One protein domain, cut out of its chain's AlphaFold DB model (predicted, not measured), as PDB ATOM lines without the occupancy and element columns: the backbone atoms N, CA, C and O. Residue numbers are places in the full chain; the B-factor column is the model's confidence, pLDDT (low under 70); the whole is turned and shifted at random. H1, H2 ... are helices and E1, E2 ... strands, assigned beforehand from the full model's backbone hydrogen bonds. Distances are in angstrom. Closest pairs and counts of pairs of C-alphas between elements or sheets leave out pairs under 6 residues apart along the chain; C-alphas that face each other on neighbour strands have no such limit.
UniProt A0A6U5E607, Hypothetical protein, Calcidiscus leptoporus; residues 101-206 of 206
ATOM      1  N   SER A 101     181.236 234.638 236.257       91.38
ATOM      2  CA  SER A 101     181.328 235.605 237.361       91.38
ATOM      3  C   SER A 101     182.347 236.718 237.123       91.38
ATOM      4  O   SER A 101     182.246 237.774 237.749       91.38
ATOM      5  N   CYS A 102     183.295 236.521 236.205       91.94
ATOM      6  CA  CYS A 102     184.240 237.539 235.766       91.94
ATOM      7  C   CYS A 102     184.249 237.635 234.235       91.94
ATOM      8  O   CYS A 102     185.071 237.039 233.545       91.94
ATOM      9  N   LEU A 103     183.296 238.401 233.704       90.06
ATOM     10  CA  LEU A 103     183.064 238.573 232.262       90.06
ATOM     11  C   LEU A 103     184.246 239.294 231.574       90.06
ATOM     12  O   LEU A 103     185.056 239.902 232.266       90.06
ATOM     13  N   PRO A 104     184.415 239.283 230.248       89.19
ATOM     14  CA  PRO A 104     185.512 240.007 229.599       89.19
ATOM     15  C   PRO A 104     185.375 241.532 229.711       89.19
ATOM     16  O   PRO A 104     184.272 242.071 229.712       89.19
ATOM     17  N   HIS A 105     186.503 242.251 229.772       90.00
ATOM     18  CA  HIS A 105     186.509 243.726 229.797       90.00
ATOM     19  C   HIS A 105     187.808 244.316 229.229       90.00
ATOM     20  O   HIS A 105     188.579 244.966 229.922       90.00
ATOM     21  N   GLY A 106     188.090 244.031 227.957       89.12
ATOM     22  CA  GLY A 106     189.095 244.742 227.149       89.12
ATOM     23  C   GLY A 106     188.415 245.661 226.133       89.12
ATOM     24  O   GLY A 106     187.201 245.765 226.147       89.12
ATOM     25  N   ILE A 107     189.129 246.309 225.204       89.00
ATOM     26  CA  ILE A 107     188.458 247.004 224.072       89.00
ATOM     27  C   ILE A 107     187.589 246.021 223.273       89.00
ATOM     28  O   ILE A 107     186.495 246.351 222.823       89.00
ATOM     29  N   ILE A 108     188.077 244.791 223.138       87.62
ATOM     30  CA  ILE A 108     187.372 243.693 222.493       87.62
ATOM     31  C   ILE A 108     186.681 242.868 223.576       87.62
ATOM     32  O   ILE A 108     187.244 242.604 224.639       87.62
ATOM     33  N   GLY A 109     185.451 242.454 223.288       86.75
ATOM     34  CA  GLY A 109     184.727 241.475 224.086       86.75
ATOM     35  C   GLY A 109     183.903 242.022 225.255       86.75
ATOM     36  O   GLY A 109     183.232 241.222 225.894       86.75
ATOM     37  N   GLN A 110     183.854 243.340 225.514       88.12
ATOM     38  CA  GLN A 110     182.984 243.874 226.590       88.12
ATOM     39  C   GLN A 110     181.498 243.591 226.368       88.12
ATOM     40  O   GLN A 110     180.738 243.572 227.322       88.12
ATOM     41  N   ALA A 111     181.086 243.391 225.115       87.19
ATOM     42  CA  ALA A 111     179.716 243.019 224.776       87.19
ATOM     43  C   ALA A 111     179.356 241.578 225.195       87.19
ATOM     44  O   ALA A 111     178.200 241.186 225.100       87.19
ATOM     45  N   TYR A 112     180.325 240.776 225.649       89.00
ATOM     46  CA  TYR A 112     180.078 239.473 226.271       89.00
ATOM     47  C   TYR A 112     179.886 239.612 227.791       89.00
ATOM     48  O   TYR A 112     180.453 238.857 228.577       89.00
ATOM     49  N   ASP A 113     179.096 240.596 228.213       87.12
ATOM     50  CA  ASP A 113     178.747 240.894 229.608       87.12
ATOM     51  C   ASP A 113     177.381 240.307 230.026       87.12
ATOM     52  O   ASP A 113     176.893 240.567 231.126       87.12
ATOM     53  N   GLY A 114     176.780 239.471 229.173       85.56
ATOM     54  CA  GLY A 114     175.569 238.706 229.480       85.56
ATOM     55  C   GLY A 114     174.272 239.519 229.474       85.56
ATOM     56  O   GLY A 114     173.213 238.951 229.736       85.56
ATOM     57  N   ASP A 115     174.320 240.812 229.143       86.62
ATOM     58  CA  ASP A 115     173.146 241.692 229.132       86.62
ATOM     59  C   ASP A 115     172.315 241.598 227.837       86.62
ATOM     60  O   ASP A 115     171.177 242.065 227.790       86.62
ATOM     61  N   SER A 116     172.868 240.956 226.799       85.31
ATOM     62  CA  SER A 116     172.277 240.848 225.458       85.31
ATOM     63  C   SER A 116     171.989 242.205 224.788       85.31
ATOM     64  O   SER A 116     171.035 242.345 224.015       85.31
ATOM     65  N   LEU A 117     172.826 243.213 225.045       87.12
ATOM     66  CA  LEU A 117     172.737 244.554 224.473       87.12
ATOM     67  C   LEU A 117     174.024 244.939 223.733       87.12
ATOM     68  O   LEU A 117     175.095 245.176 224.300       87.12
ATOM     69  N   GLY A 118     173.882 245.111 222.419       88.31
ATOM     70  CA  GLY A 118     174.882 245.794 221.611       88.31
ATOM     71  C   GLY A 118     174.812 247.302 221.845       88.31
ATOM     72  O   GLY A 118     173.725 247.879 221.913       88.31
ATOM     73  N   ILE A 119     175.967 247.960 221.929       91.50
ATOM     74  CA  ILE A 119     176.047 249.423 221.966       91.50
ATOM     75  C   ILE A 119     176.929 249.894 220.812       91.50
ATOM     76  O   ILE A 119     178.105 249.549 220.745       91.50
ATOM     77  N   GLY A 120     176.355 250.675 219.900       91.75
ATOM     78  CA  GLY A 120     177.072 251.342 218.818       91.75
ATOM     79  C   GLY A 120     177.686 252.652 219.303       91.75
ATOM     80  O   GLY A 120     176.969 253.540 219.762       91.75
ATOM     81  N   GLY A 121     179.011 252.760 219.233       92.56
ATOM     82  CA  GLY A 121     179.750 253.942 219.678       92.56
ATOM     83  C   GLY A 121     179.799 255.024 218.607       92.56
ATOM     84  O   GLY A 121     179.281 254.855 217.501       92.56
ATOM     85  N   LYS A 122     180.464 256.138 218.918       93.12
ATOM     86  CA  LYS A 122     180.794 257.143 217.903       93.12
ATOM     87  C   LYS A 122     181.633 256.513 216.784       93.12
ATOM     88  O   LYS A 122     182.511 255.688 217.044       93.12
ATOM     89  N   VAL A 123     181.405 256.972 215.557       91.00
ATOM     90  CA  VAL A 123     182.179 256.607 214.365       91.00
ATOM     91  C   VAL A 123     182.803 257.873 213.793       91.00
ATOM     92  O   VAL A 123     182.160 258.923 213.766       91.00
ATOM     93  N   ASP A 124     184.059 257.782 213.365       86.62
ATOM     94  CA  ASP A 124     184.741 258.893 212.708       86.62
ATOM     95  C   ASP A 124     184.109 259.190 211.344       86.62
ATOM     96  O   ASP A 124     183.737 258.287 210.590       86.62
ATOM     97  N   ASN A 125     183.999 260.477 211.015       82.56
ATOM     98  CA  ASN A 125     183.538 260.906 209.705       82.56
ATOM     99  C   ASN A 125     184.726 260.977 208.733       82.56
ATOM    100  O   ASN A 125     185.511 261.922 208.774       82.56
ATOM    101  N   TYR A 126     184.818 259.993 207.839       75.88
ATOM    102  CA  TYR A 126     185.836 259.931 206.782       75.88
ATOM    103  C   TYR A 126     185.393 260.587 205.460       75.88
ATOM    104  O   TYR A 126     186.073 260.465 204.446       75.88
ATOM    105  N   THR A 127     184.256 261.289 205.444       72.06
ATOM    106  CA  THR A 127     183.722 261.986 204.263       72.06
ATOM    107  C   THR A 127     184.443 263.286 203.850       72.06
ATOM    108  O   THR A 127     184.188 263.703 202.720       72.06
ATOM    109  N   PRO A 128     185.329 263.966 204.622       62.31
ATOM    110  CA  PRO A 128     185.992 265.161 204.103       62.31
ATOM    111  C   PRO A 128     186.977 264.807 202.976       62.31
ATOM    112  O   PRO A 128     188.161 264.580 203.198       62.31
ATOM    113  N   VAL A 129     186.495 264.834 201.735       60.16
ATOM    114  CA  VAL A 129     187.315 264.928 200.524       60.16
ATOM    115  C   VAL A 129     187.677 266.403 200.346       60.16
ATOM    116  O   VAL A 129     187.223 267.067 199.420       60.16
ATOM    117  N   ASN A 130     188.417 266.968 201.302       63.66
ATOM    118  CA  ASN A 130     189.015 268.283 201.114       63.66
ATOM    119  C   ASN A 130     190.429 268.069 200.559       63.66
ATOM    120  O   ASN A 130     191.312 267.691 201.328       63.66
ATOM    121  N   PRO A 131     190.681 268.321 199.263       67.00
ATOM    122  CA  PRO A 131     192.010 268.146 198.678       67.00
ATOM    123  C   PRO A 131     193.090 269.034 199.328       67.00
ATOM    124  O   PRO A 131     194.272 268.767 199.152       67.00
ATOM    125  N   ASN A 132     192.702 270.046 200.114       70.56
ATOM    126  CA  ASN A 132     193.614 270.908 200.870       70.56
ATOM    127  C   ASN A 132     193.841 270.449 202.326       70.56
ATOM    128  O   ASN A 132     194.663 271.041 203.022       70.56
ATOM    129  N   ILE A 133     193.123 269.426 202.811       66.50
ATOM    130  CA  ILE A 133     193.311 268.833 204.146       66.50
ATOM    131  C   ILE A 133     193.498 267.319 203.959       66.50
ATOM    132  O   ILE A 133     192.547 266.557 204.117       66.50
ATOM    133  N   PRO A 134     194.714 266.868 203.602       65.81
ATOM    134  CA  PRO A 134     194.973 265.463 203.275       65.81
ATOM    135  C   PRO A 134     194.983 264.540 204.504       65.81
ATOM    136  O   PRO A 134     195.079 263.326 204.358       65.81
ATOM    137  N   VAL A 135     194.900 265.097 205.719       70.38
ATOM    138  CA  VAL A 135     195.003 264.346 206.975       70.38
ATOM    139  C   VAL A 135     193.640 264.260 207.655       70.38
ATOM    140  O   VAL A 135     193.084 265.271 208.087       70.38
ATOM    141  N   ILE A 136     193.136 263.037 207.816       72.38
ATOM    142  CA  ILE A 136     191.984 262.741 208.671       72.38
ATOM    143  C   ILE A 136     192.509 262.364 210.058       72.38
ATOM    144  O   ILE A 136     193.290 261.426 210.199       72.38
ATOM    145  N   THR A 137     192.077 263.092 211.089       78.81
ATOM    146  CA  THR A 137     192.397 262.760 212.484       78.81
ATOM    147  C   THR A 137     191.261 261.938 213.080       78.81
ATOM    148  O   THR A 137     190.118 262.392 213.095       78.81
ATOM    149  N   THR A 138     191.566 260.739 213.578       82.00
ATOM    150  CA  THR A 138     190.586 259.909 214.289       82.00
ATOM    151  C   THR A 138     190.338 260.469 215.687       82.00
ATOM    152  O   THR A 138     191.256 260.903 216.382       82.00
ATOM    153  N   SER A 139     189.077 260.488 216.099       85.75
ATOM    154  CA  SER A 139     188.616 261.129 217.336       85.75
ATOM    155  C   SER A 139     187.511 260.344 218.035       85.75
ATOM    156  O   SER A 139     187.373 260.430 219.250       85.75
ATOM    157  N   ALA A 140     186.734 259.557 217.288       90.75
ATOM    158  CA  ALA A 140     185.560 258.886 217.812       90.75
ATOM    159  C   ALA A 140     185.913 257.709 218.728       90.75
ATOM    160  O   ALA A 140     185.326 257.592 219.801       90.75
ATOM    161  N   GLN A 141     186.844 256.842 218.301       90.88
ATOM    162  CA  GLN A 141     187.395 255.721 219.086       90.88
ATOM    163  C   GLN A 141     186.327 254.865 219.808       90.88
ATOM    164  O   GLN A 141     186.534 254.412 220.932       90.88
ATOM    165  N   ALA A 142     185.163 254.675 219.174       90.50
ATOM    166  CA  ALA A 142     184.002 253.973 219.733       90.50
ATOM    167  C   ALA A 142     183.489 254.518 221.085       90.50
ATOM    168  O   ALA A 142     182.774 253.819 221.812       90.50
ATOM    169  N   GLU A 143     183.799 255.772 221.432       92.31
ATOM    170  CA  GLU A 143     183.304 256.400 222.655       92.31
ATOM    171  C   GLU A 143     181.779 256.295 222.758       92.31
ATOM    172  O   GLU A 143     181.044 256.453 221.780       92.31
ATOM    173  N   GLY A 144     181.302 256.032 223.973       92.56
ATOM    174  CA  GLY A 144     179.893 255.783 224.256       92.56
ATOM    175  C   GLY A 144     179.485 254.310 224.164       92.56
ATOM    176  O   GLY A 144     178.491 253.964 224.798       92.56
ATOM    177  N   ALA A 145     180.233 253.453 223.456       92.75
ATOM    178  CA  ALA A 145     180.021 251.996 223.460       92.75
ATOM    179  C   ALA A 145     180.903 251.229 224.445       92.75
ATOM    180  O   ALA A 145     180.492 250.181 224.951       92.75
ATOM    181  N   ILE A 146     182.093 251.756 224.718       93.00
ATOM    182  CA  ILE A 146     183.014 251.222 225.721       93.00
ATOM    183  C   ILE A 146     182.782 251.897 227.073       93.00
ATOM    184  O   ILE A 146     182.371 253.059 227.135       93.00
ATOM    185  N   GLU A 147     183.060 251.183 228.161       92.12
ATOM    186  CA  GLU A 147     183.091 251.792 229.490       92.12
ATOM    187  C   GLU A 147     184.353 252.651 229.665       92.12
ATOM    188  O   GLU A 147     185.462 252.223 229.371       92.12
ATOM    189  N   GLY A 148     184.205 253.887 230.145       92.31
ATOM    190  CA  GLY A 148     185.320 254.837 230.203       92.31
ATOM    191  C   GLY A 148     185.663 255.436 228.836       92.31
ATOM    192  O   GLY A 148     184.775 255.718 228.032       92.31
ATOM    193  N   SER A 149     186.950 255.683 228.594       92.50
ATOM    194  CA  SER A 149     187.464 256.238 227.332       92.50
ATOM    195  C   SER A 149     188.597 255.384 226.766       92.50
ATOM    196  O   SER A 149     189.195 254.572 227.467       92.50
ATOM    197  N   HIS A 150     188.956 255.598 225.499       91.25
ATOM    198  CA  HIS A 150     190.039 254.856 224.843       91.25
ATOM    199  C   HIS A 150     191.385 254.944 225.596       91.25
ATOM    200  O   HIS A 150     192.204 254.030 225.520       91.25
ATOM    201  N   SER A 151     191.632 256.029 226.344       93.25
ATOM    202  CA  SER A 151     192.844 256.186 227.152       93.25
ATOM    203  C   SER A 151     192.910 255.223 228.336       93.25
ATOM    204  O   SER A 151     194.011 254.836 228.714       93.25
ATOM    205  N   ASP A 152     191.763 254.800 228.880       94.94
ATOM    206  CA  ASP A 152     191.684 253.846 229.997       94.94
ATOM    207  C   ASP A 152     192.159 252.428 229.606       94.94
ATOM    208  O   ASP A 152     192.427 251.605 230.483       94.94
ATOM    209  N   TYR A 153     192.278 252.150 228.301       93.50
ATOM    210  CA  TYR A 153     192.668 250.856 227.724       93.50
ATOM    211  C   TYR A 153     194.072 250.850 227.106       93.50
ATOM    212  O   TYR A 153     194.468 249.864 226.484       93.50
ATOM    213  N   LYS A 154     194.829 251.946 227.225       92.88
ATOM    214  CA  LYS A 154     196.187 252.010 226.675       92.88
ATOM    215  C   LYS A 154     197.118 251.076 227.444       92.88
ATOM    216  O   LYS A 154     197.224 251.165 228.662       92.88
ATOM    217  N   LEU A 155     197.823 250.237 226.697       91.19
ATOM    218  CA  LEU A 155     198.871 249.361 227.205       91.19
ATOM    219  C   LEU A 155     200.226 250.077 227.152       91.19
ATOM    220  O   LEU A 155     200.467 250.902 226.271       91.19
ATOM    221  N   THR A 156     201.123 249.745 228.078       91.25
ATOM    222  CA  THR A 156     202.476 250.327 228.150       91.25
ATOM    223  C   THR A 156     203.477 249.631 227.223       91.25
ATOM    224  O   THR A 156     204.511 250.205 226.888       91.25
ATOM    225  N   SER A 157     203.176 248.405 226.788       88.00
ATOM    226  CA  SER A 157     203.977 247.614 225.850       88.00
ATOM    227  C   SER A 157     203.101 246.586 225.119       88.00
ATOM    228  O   SER A 157     201.956 246.354 225.507       88.00
ATOM    229  N   ALA A 158     203.641 245.935 224.083       83.94
ATOM    230  CA  ALA A 158     202.921 244.930 223.289       83.94
ATOM    231  C   ALA A 158     202.510 243.668 224.078       83.94
ATOM    232  O   ALA A 158     201.622 242.942 223.641       83.94
ATOM    233  N   VAL A 159     203.151 243.407 225.220       85.75
ATOM    234  CA  VAL A 159     202.859 242.262 226.104       85.75
ATOM    235  C   VAL A 159     202.281 242.693 227.454       85.75
ATOM    236  O   VAL A 159     202.029 241.851 228.309       85.75
ATOM    237  N   SER A 160     202.066 243.996 227.657       87.81
ATOM    238  CA  SER A 160     201.446 244.512 228.875       87.81
ATOM    239  C   SER A 160     199.996 244.057 228.959       87.81
ATOM    240  O   SER A 160     199.252 244.106 227.982       87.81
ATOM    241  N   THR A 161     199.578 243.682 230.159       88.31
ATOM    242  CA  THR A 161     198.195 243.299 230.474       88.31
ATOM    243  C   THR A 161     197.526 244.309 231.400       88.31
ATOM    244  O   THR A 161     196.342 244.179 231.721       88.31
ATOM    245  N   ASP A 162     198.270 245.349 231.779       90.25
ATOM    246  CA  ASP A 162     197.833 246.393 232.687       90.25
ATOM    247  C   ASP A 162     197.122 247.516 231.933       90.25
ATOM    248  O   ASP A 162     197.681 248.170 231.051       90.25
ATOM    249  N   PHE A 163     195.868 247.731 232.314       93.19
ATOM    250  CA  PHE A 163     195.031 248.872 231.962       93.19
ATOM    251  C   PHE A 163     193.910 248.976 233.008       93.19
ATOM    252  O   PHE A 163     193.690 248.041 233.781       93.19
ATOM    253  N   LYS A 164     193.181 250.096 233.056       94.06
ATOM    254  CA  LYS A 164     192.275 250.433 234.174       94.06
ATOM    255  C   LYS A 164     191.244 249.351 234.510       94.06
ATOM    256  O   LYS A 164     190.935 249.152 235.681       94.06
ATOM    257  N   TYR A 165     190.711 248.676 233.494       92.00
ATOM    258  CA  TYR A 165     189.655 247.674 233.650       92.00
ATOM    259  C   TYR A 165     190.136 246.227 233.468       92.00
ATOM    260  O   TYR A 165     189.317 245.324 233.285       92.00
ATOM    261  N   THR A 166     191.452 245.991 233.507       90.88
ATOM    262  CA  THR A 166     192.011 244.662 233.254       90.88
ATOM    263  C   THR A 166     191.453 243.600 234.200       90.88
ATOM    264  O   THR A 166     191.298 243.802 235.406       90.88
ATOM    265  N   ARG A 167     191.162 242.430 233.627       90.00
ATOM    266  CA  ARG A 167     190.754 241.211 234.346       90.00
ATOM    267  C   ARG A 167     191.758 240.084 234.171       90.00
ATOM    268  O   ARG A 167     191.502 238.967 234.595       90.00
ATOM    269  N   PHE A 168     192.897 240.377 233.553       87.00
ATOM    270  CA  PHE A 168     193.871 239.371 233.147       87.00
ATOM    271  C   PHE A 168     194.391 238.524 234.318       87.00
ATOM    272  O   PHE A 168     194.662 237.339 234.159       87.00
ATOM    273  N   TRP A 169     194.470 239.124 235.507       86.06
ATOM    274  CA  TRP A 169     194.958 238.493 236.737       86.06
ATOM    275  C   TRP A 169     193.862 237.883 237.617       86.06
ATOM    276  O   TRP A 169     194.147 237.446 238.731       86.06
ATOM    277  N   ARG A 170     192.609 237.890 237.158       88.81
ATOM    278  CA  ARG A 170     191.485 237.337 237.912       88.81
ATOM    279  C   ARG A 170     191.423 235.826 237.743       88.81
ATOM    280  O   ARG A 170     191.622 235.307 236.644       88.81
ATOM    281  N   ALA A 171     191.147 235.128 238.837       86.88
ATOM    282  CA  ALA A 171     190.872 233.701 238.798       86.88
ATOM    283  C   ALA A 171     189.551 233.433 238.061       86.88
ATOM    284  O   ALA A 171     188.703 234.312 237.912       86.88
ATOM    285  N   PHE A 172     189.372 232.200 237.587       84.44
ATOM    286  CA  PHE A 172     188.191 231.821 236.810       84.44
ATOM    287  C   PHE A 172     186.872 232.051 237.572       84.44
ATOM    288  O   PHE A 172     185.869 232.440 236.973       84.44
ATOM    289  N   ASP A 173     186.895 231.820 238.882       89.00
ATOM    290  CA  ASP A 173     185.792 231.920 239.836       89.00
ATOM    291  C   ASP A 173     185.747 233.257 240.595       89.00
ATOM    292  O   ASP A 173     184.861 233.467 241.431       89.00
ATOM    293  N   ASP A 174     186.647 234.196 240.276       92.19
ATOM    294  CA  ASP A 174     186.573 235.548 240.821       92.19
ATOM    295  C   ASP A 174     185.249 236.212 240.426       92.19
ATOM    296  O   ASP A 174     184.671 235.972 239.362       92.19
ATOM    297  N   LYS A 175     184.772 237.103 241.295       92.56
ATOM    298  CA  LYS A 175     183.614 237.953 241.012       92.56
ATOM    299  C   LYS A 175     184.093 239.320 240.557       92.56
ATOM    300  O   LYS A 175     184.714 240.052 241.326       92.56
ATOM    301  N   CYS A 176     183.762 239.679 239.326       90.88
ATOM    302  CA  CYS A 176     184.054 240.983 238.748       90.88
ATOM    303  C   CYS A 176     182.738 241.666 238.388       90.88
ATOM    304  O   CYS A 176     181.819 241.026 237.880       90.88
ATOM    305  N   ALA A 177     182.642 242.974 238.623       87.00
ATOM    306  CA  ALA A 177     181.491 243.737 238.151       87.00
ATOM    307  C   ALA A 177     181.360 243.578 236.627       87.00
ATOM    308  O   ALA A 177     182.368 243.603 235.924       87.00
ATOM    309  N   ALA A 178     180.150 243.400 236.101       86.56
ATOM    310  CA  ALA A 178     179.916 243.490 234.660       86.56
ATOM    311  C   ALA A 178     180.203 244.920 234.156       86.56
ATOM    312  O   ALA A 178     180.417 245.832 234.958       86.56
ATOM    313  N   ARG A 179     180.231 245.109 232.833       89.69
ATOM    314  CA  ARG A 179     180.306 246.450 232.240       89.69
ATOM    315  C   ARG A 179     179.128 247.291 232.740       89.69
ATOM    316  O   ARG A 179     177.995 246.816 232.783       89.69
ATOM    317  N   ASP A 180     179.381 248.544 233.101       89.81
ATOM    318  CA  ASP A 180     178.316 249.439 233.556       89.81
ATOM    319  C   ASP A 180     177.556 250.054 232.369       89.81
ATOM    320  O   ASP A 180     177.870 251.134 231.863       89.81
ATOM    321  N   VAL A 181     176.514 249.348 231.935       88.56
ATOM    322  CA  VAL A 181     175.659 249.710 230.796       88.56
ATOM    323  C   VAL A 181     174.924 251.041 231.001       88.56
ATOM    324  O   VAL A 181     174.519 251.684 230.025       88.56
ATOM    325  N   ALA A 182     174.741 251.488 232.249       89.00
ATOM    326  CA  ALA A 182     174.105 252.770 232.545       89.00
ATOM    327  C   ALA A 182     175.028 253.960 232.230       89.00
ATOM    328  O   ALA A 182     174.545 255.057 231.947       89.00
ATOM    329  N   LYS A 183     176.352 253.749 232.221       90.25
ATOM    330  CA  LYS A 183     177.342 254.768 231.831       90.25
ATOM    331  C   LYS A 183     177.531 254.882 230.317       90.25
ATOM    332  O   LYS A 183     178.130 255.856 229.854       90.25
ATOM    333  N   LEU A 184     177.028 253.917 229.549       92.44
ATOM    334  CA  LEU A 184     177.160 253.886 228.094       92.44
ATOM    335  C   LEU A 184     176.150 254.829 227.435       92.44
ATOM    336  O   LEU A 184     174.977 254.882 227.804       92.44
ATOM    337  N   ARG A 185     176.629 255.580 226.444       93.69
ATOM    338  CA  ARG A 185     175.880 256.658 225.772       93.69
ATOM    339  C   ARG A 185     175.636 256.397 224.288       93.69
ATOM    340  O   ARG A 185     175.024 257.227 223.623       93.69
ATOM    341  N   GLY A 186     176.157 255.291 223.765       91.75
ATOM    342  CA  GLY A 186     175.990 254.895 222.375       91.75
ATOM    343  C   GLY A 186     174.579 254.399 222.054       91.75
ATOM    344  O   GLY A 186     173.728 254.230 222.931       91.75
ATOM    345  N   THR A 187     174.343 254.138 220.774       92.62
ATOM    346  CA  THR A 187     173.061 253.631 220.279       92.62
ATOM    347  C   THR A 187     172.854 252.197 220.745       92.62
ATOM    348  O   THR A 187     173.663 251.320 220.444       92.62
ATOM    349  N   ARG A 188     171.753 251.941 221.456       91.25
ATOM    350  CA  ARG A 188     171.378 250.595 221.900       91.25
ATOM    351  C   ARG A 188     170.831 249.799 220.726       91.25
ATOM    352  O   ARG A 188     169.901 250.235 220.053       91.25
ATOM    353  N   VAL A 189     171.388 248.617 220.525       85.44
ATOM    354  CA  VAL A 189     170.919 247.636 219.556       85.44
ATOM    355  C   VAL A 189     170.554 246.397 220.355       85.44
ATOM    356  O   VAL A 189     171.414 245.793 220.999       85.44
ATOM    357  N   ALA A 190     169.269 246.044 220.361       75.50
ATOM    358  CA  ALA A 190     168.853 244.772 220.929       75.50
ATOM    359  C   ALA A 190     169.596 243.662 220.188       75.50
ATOM    360  O   ALA A 190     169.645 243.679 218.953       75.50
ATOM    361  N   TYR A 191     170.176 242.714 220.922       65.19
ATOM    362  CA  TYR A 191     170.659 241.502 220.283       65.19
ATOM    363  C   TYR A 191     169.448 240.876 219.597       65.19
ATOM    364  O   TYR A 191     168.472 240.522 220.264       65.19
ATOM    365  N   ALA A 192     169.450 240.826 218.262       50.56
ATOM    366  CA  ALA A 192     168.408 240.108 217.562       50.56
ATOM    367  C   ALA A 192     168.447 238.690 218.126       50.56
ATOM    368  O   ALA A 192     169.472 238.013 218.036       50.56
ATOM    369  N   SER A 193     167.352 238.238 218.734       38.69
ATOM    370  CA  SER A 193     167.136 236.828 219.019       38.69
ATOM    371  C   SER A 193     166.937 236.108 217.682       38.69
ATOM    372  O   SER A 193     165.861 235.599 217.379       38.69
ATOM    373  N   SER A 194     167.948 236.139 216.817       34.44
ATOM    374  CA  SER A 194     168.003 235.338 215.614       34.44
ATOM    375  C   SER A 194     168.374 233.942 216.077       34.44
ATOM    376  O   SER A 194     169.546 233.613 216.279       34.44
ATOM    377  N   GLY A 195     167.346 233.129 216.315       30.52
ATOM    378  CA  GLY A 195     167.520 231.690 216.357       30.52
ATOM    379  C   GLY A 195     168.325 231.252 215.138       30.52
ATOM    380  O   GLY A 195     168.055 231.713 214.036       30.52
ATOM    381  N   LYS A 196     169.320 230.390 215.365       31.17
ATOM    382  CA  LYS A 196     169.998 229.593 214.336       31.17
ATOM    383  C   LYS A 196     170.207 230.320 213.000       31.17
ATOM    384  O   LYS A 196     169.760 229.843 211.963       31.17
ATOM    385  N   THR A 197     170.928 231.428 213.005       28.55
ATOM    386  CA  THR A 197     171.724 231.746 211.822       28.55
ATOM    387  C   THR A 197     173.127 231.324 212.184       28.55
ATOM    388  O   THR A 197     173.788 231.980 212.986       28.55
ATOM    389  N   GLU A 198     173.524 230.157 211.673       33.78
ATOM    390  CA  GLU A 198     174.926 229.795 211.517       33.78
ATOM    391  C   GLU A 198     175.671 231.056 211.079       33.78
ATOM    392  O   GLU A 198     175.549 231.512 209.941       33.78
ATOM    393  N   GLN A 199     176.433 231.656 211.996       29.81
ATOM    394  CA  GLN A 199     177.611 232.370 211.555       29.81
ATOM    395  C   GLN A 199     178.412 231.299 210.846       29.81
ATOM    396  O   GLN A 199     178.869 230.354 211.490       29.81
ATOM    397  N   ALA A 200     178.455 231.401 209.521       30.36
ATOM    398  CA  ALA A 200     179.270 230.573 208.669       30.36
ATOM    399  C   ALA A 200     180.706 230.658 209.191       30.36
ATOM    400  O   ALA A 200     181.492 231.529 208.825       30.36
ATOM    401  N   VAL A 201     181.038 229.732 210.087       32.78
ATOM    402  CA  VAL A 201     182.376 229.208 210.211       32.78
ATOM    403  C   VAL A 201     182.658 228.739 208.799       32.78
ATOM    404  O   VAL A 201     181.993 227.826 208.308       32.78
ATOM    405  N   ALA A 202     183.574 229.415 208.115       31.27
ATOM    406  CA  ALA A 202     184.179 228.876 206.915       31.27
ATOM    407  C   ALA A 202     184.915 227.594 207.335       31.27
ATOM    408  O   ALA A 202     186.115 227.580 207.604       31.27
ATOM    409  N   SER A 203     184.141 226.519 207.467       32.72
ATOM    410  CA  SER A 203     184.583 225.144 207.488       32.72
ATOM    411  C   SER A 203     185.113 224.875 206.094       32.72
ATOM    412  O   SER A 203     184.400 224.402 205.219       32.72
ATOM    413  N   THR A 204     186.375 225.212 205.868       28.02
ATOM    414  CA  THR A 204     187.143 224.571 204.808       28.02
ATOM    415  C   THR A 204     187.677 223.266 205.379       28.02
ATOM    416  O   THR A 204     188.822 223.159 205.828       28.02
ATOM    417  N   THR A 205     186.775 222.291 205.464       28.14
ATOM    418  CA  THR A 205     187.116 220.888 205.253       28.14
ATOM    419  C   THR A 205     187.595 220.763 203.817       28.14
ATOM    420  O   THR A 205     186.764 220.832 202.921       28.14
ATOM    421  N   GLU A 206     188.909 220.664 203.647       32.12
ATOM    422  CA  GLU A 206     189.635 219.739 202.764       32.12
ATOM    423  C   GLU A 206     191.003 219.485 203.415       32.12
ATOM    424  O   GLU A 206     191.583 220.455 203.971       32.12
TER     425      GLU A 206
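Overview. This is residues 101 to 206 of the 206 residues of the protein "Hypothetical protein" of Calcidiscus leptoporus (UniProt A0A6U5E607). The model has little regular structure: it is a loose body of loops, with a small two-stranded antiparallel ladder, E1 and E2, and one short helix, H1. The tip of a long loop, residues 129 to 135, sticks out, and so does the tail, residues 194 to 206. The 106 printed residues include E1, H1 and E2, in that order; the class is mixed, with 12 residues in named elements. The whole is loose, radius of gyration of the C-alphas 17.7 A, spanning 55 by 39 by 38 A.

Along the chain. E1, residues 117 to 120, begins at C-alpha (172.737, 244.554, 224.473) and is 9.8 A long. H1 is residues 150 to 153, 5.6 A. E2, residues 187 to 190, 9.8 A, ends at C-alpha (168.853, 244.772, 220.929).

Arrangement. E1 and E2 are antiparallel neighbours at 148 degrees. C-alphas 118 and 189 face each other at 4.8 A; N 118 and O 189 are within hydrogen-bond range at 2.9 A. H1 is too short for an O i to N i+4 pair; its one O i to N i+3 pair is within range.

Size, cuts and confidence. The printed part has no cut. Both links, E1 to H1 and H1 to E2, are long. pLDDT is under 70 at residues 128 to 131, 133 to 134 and 191 to 206.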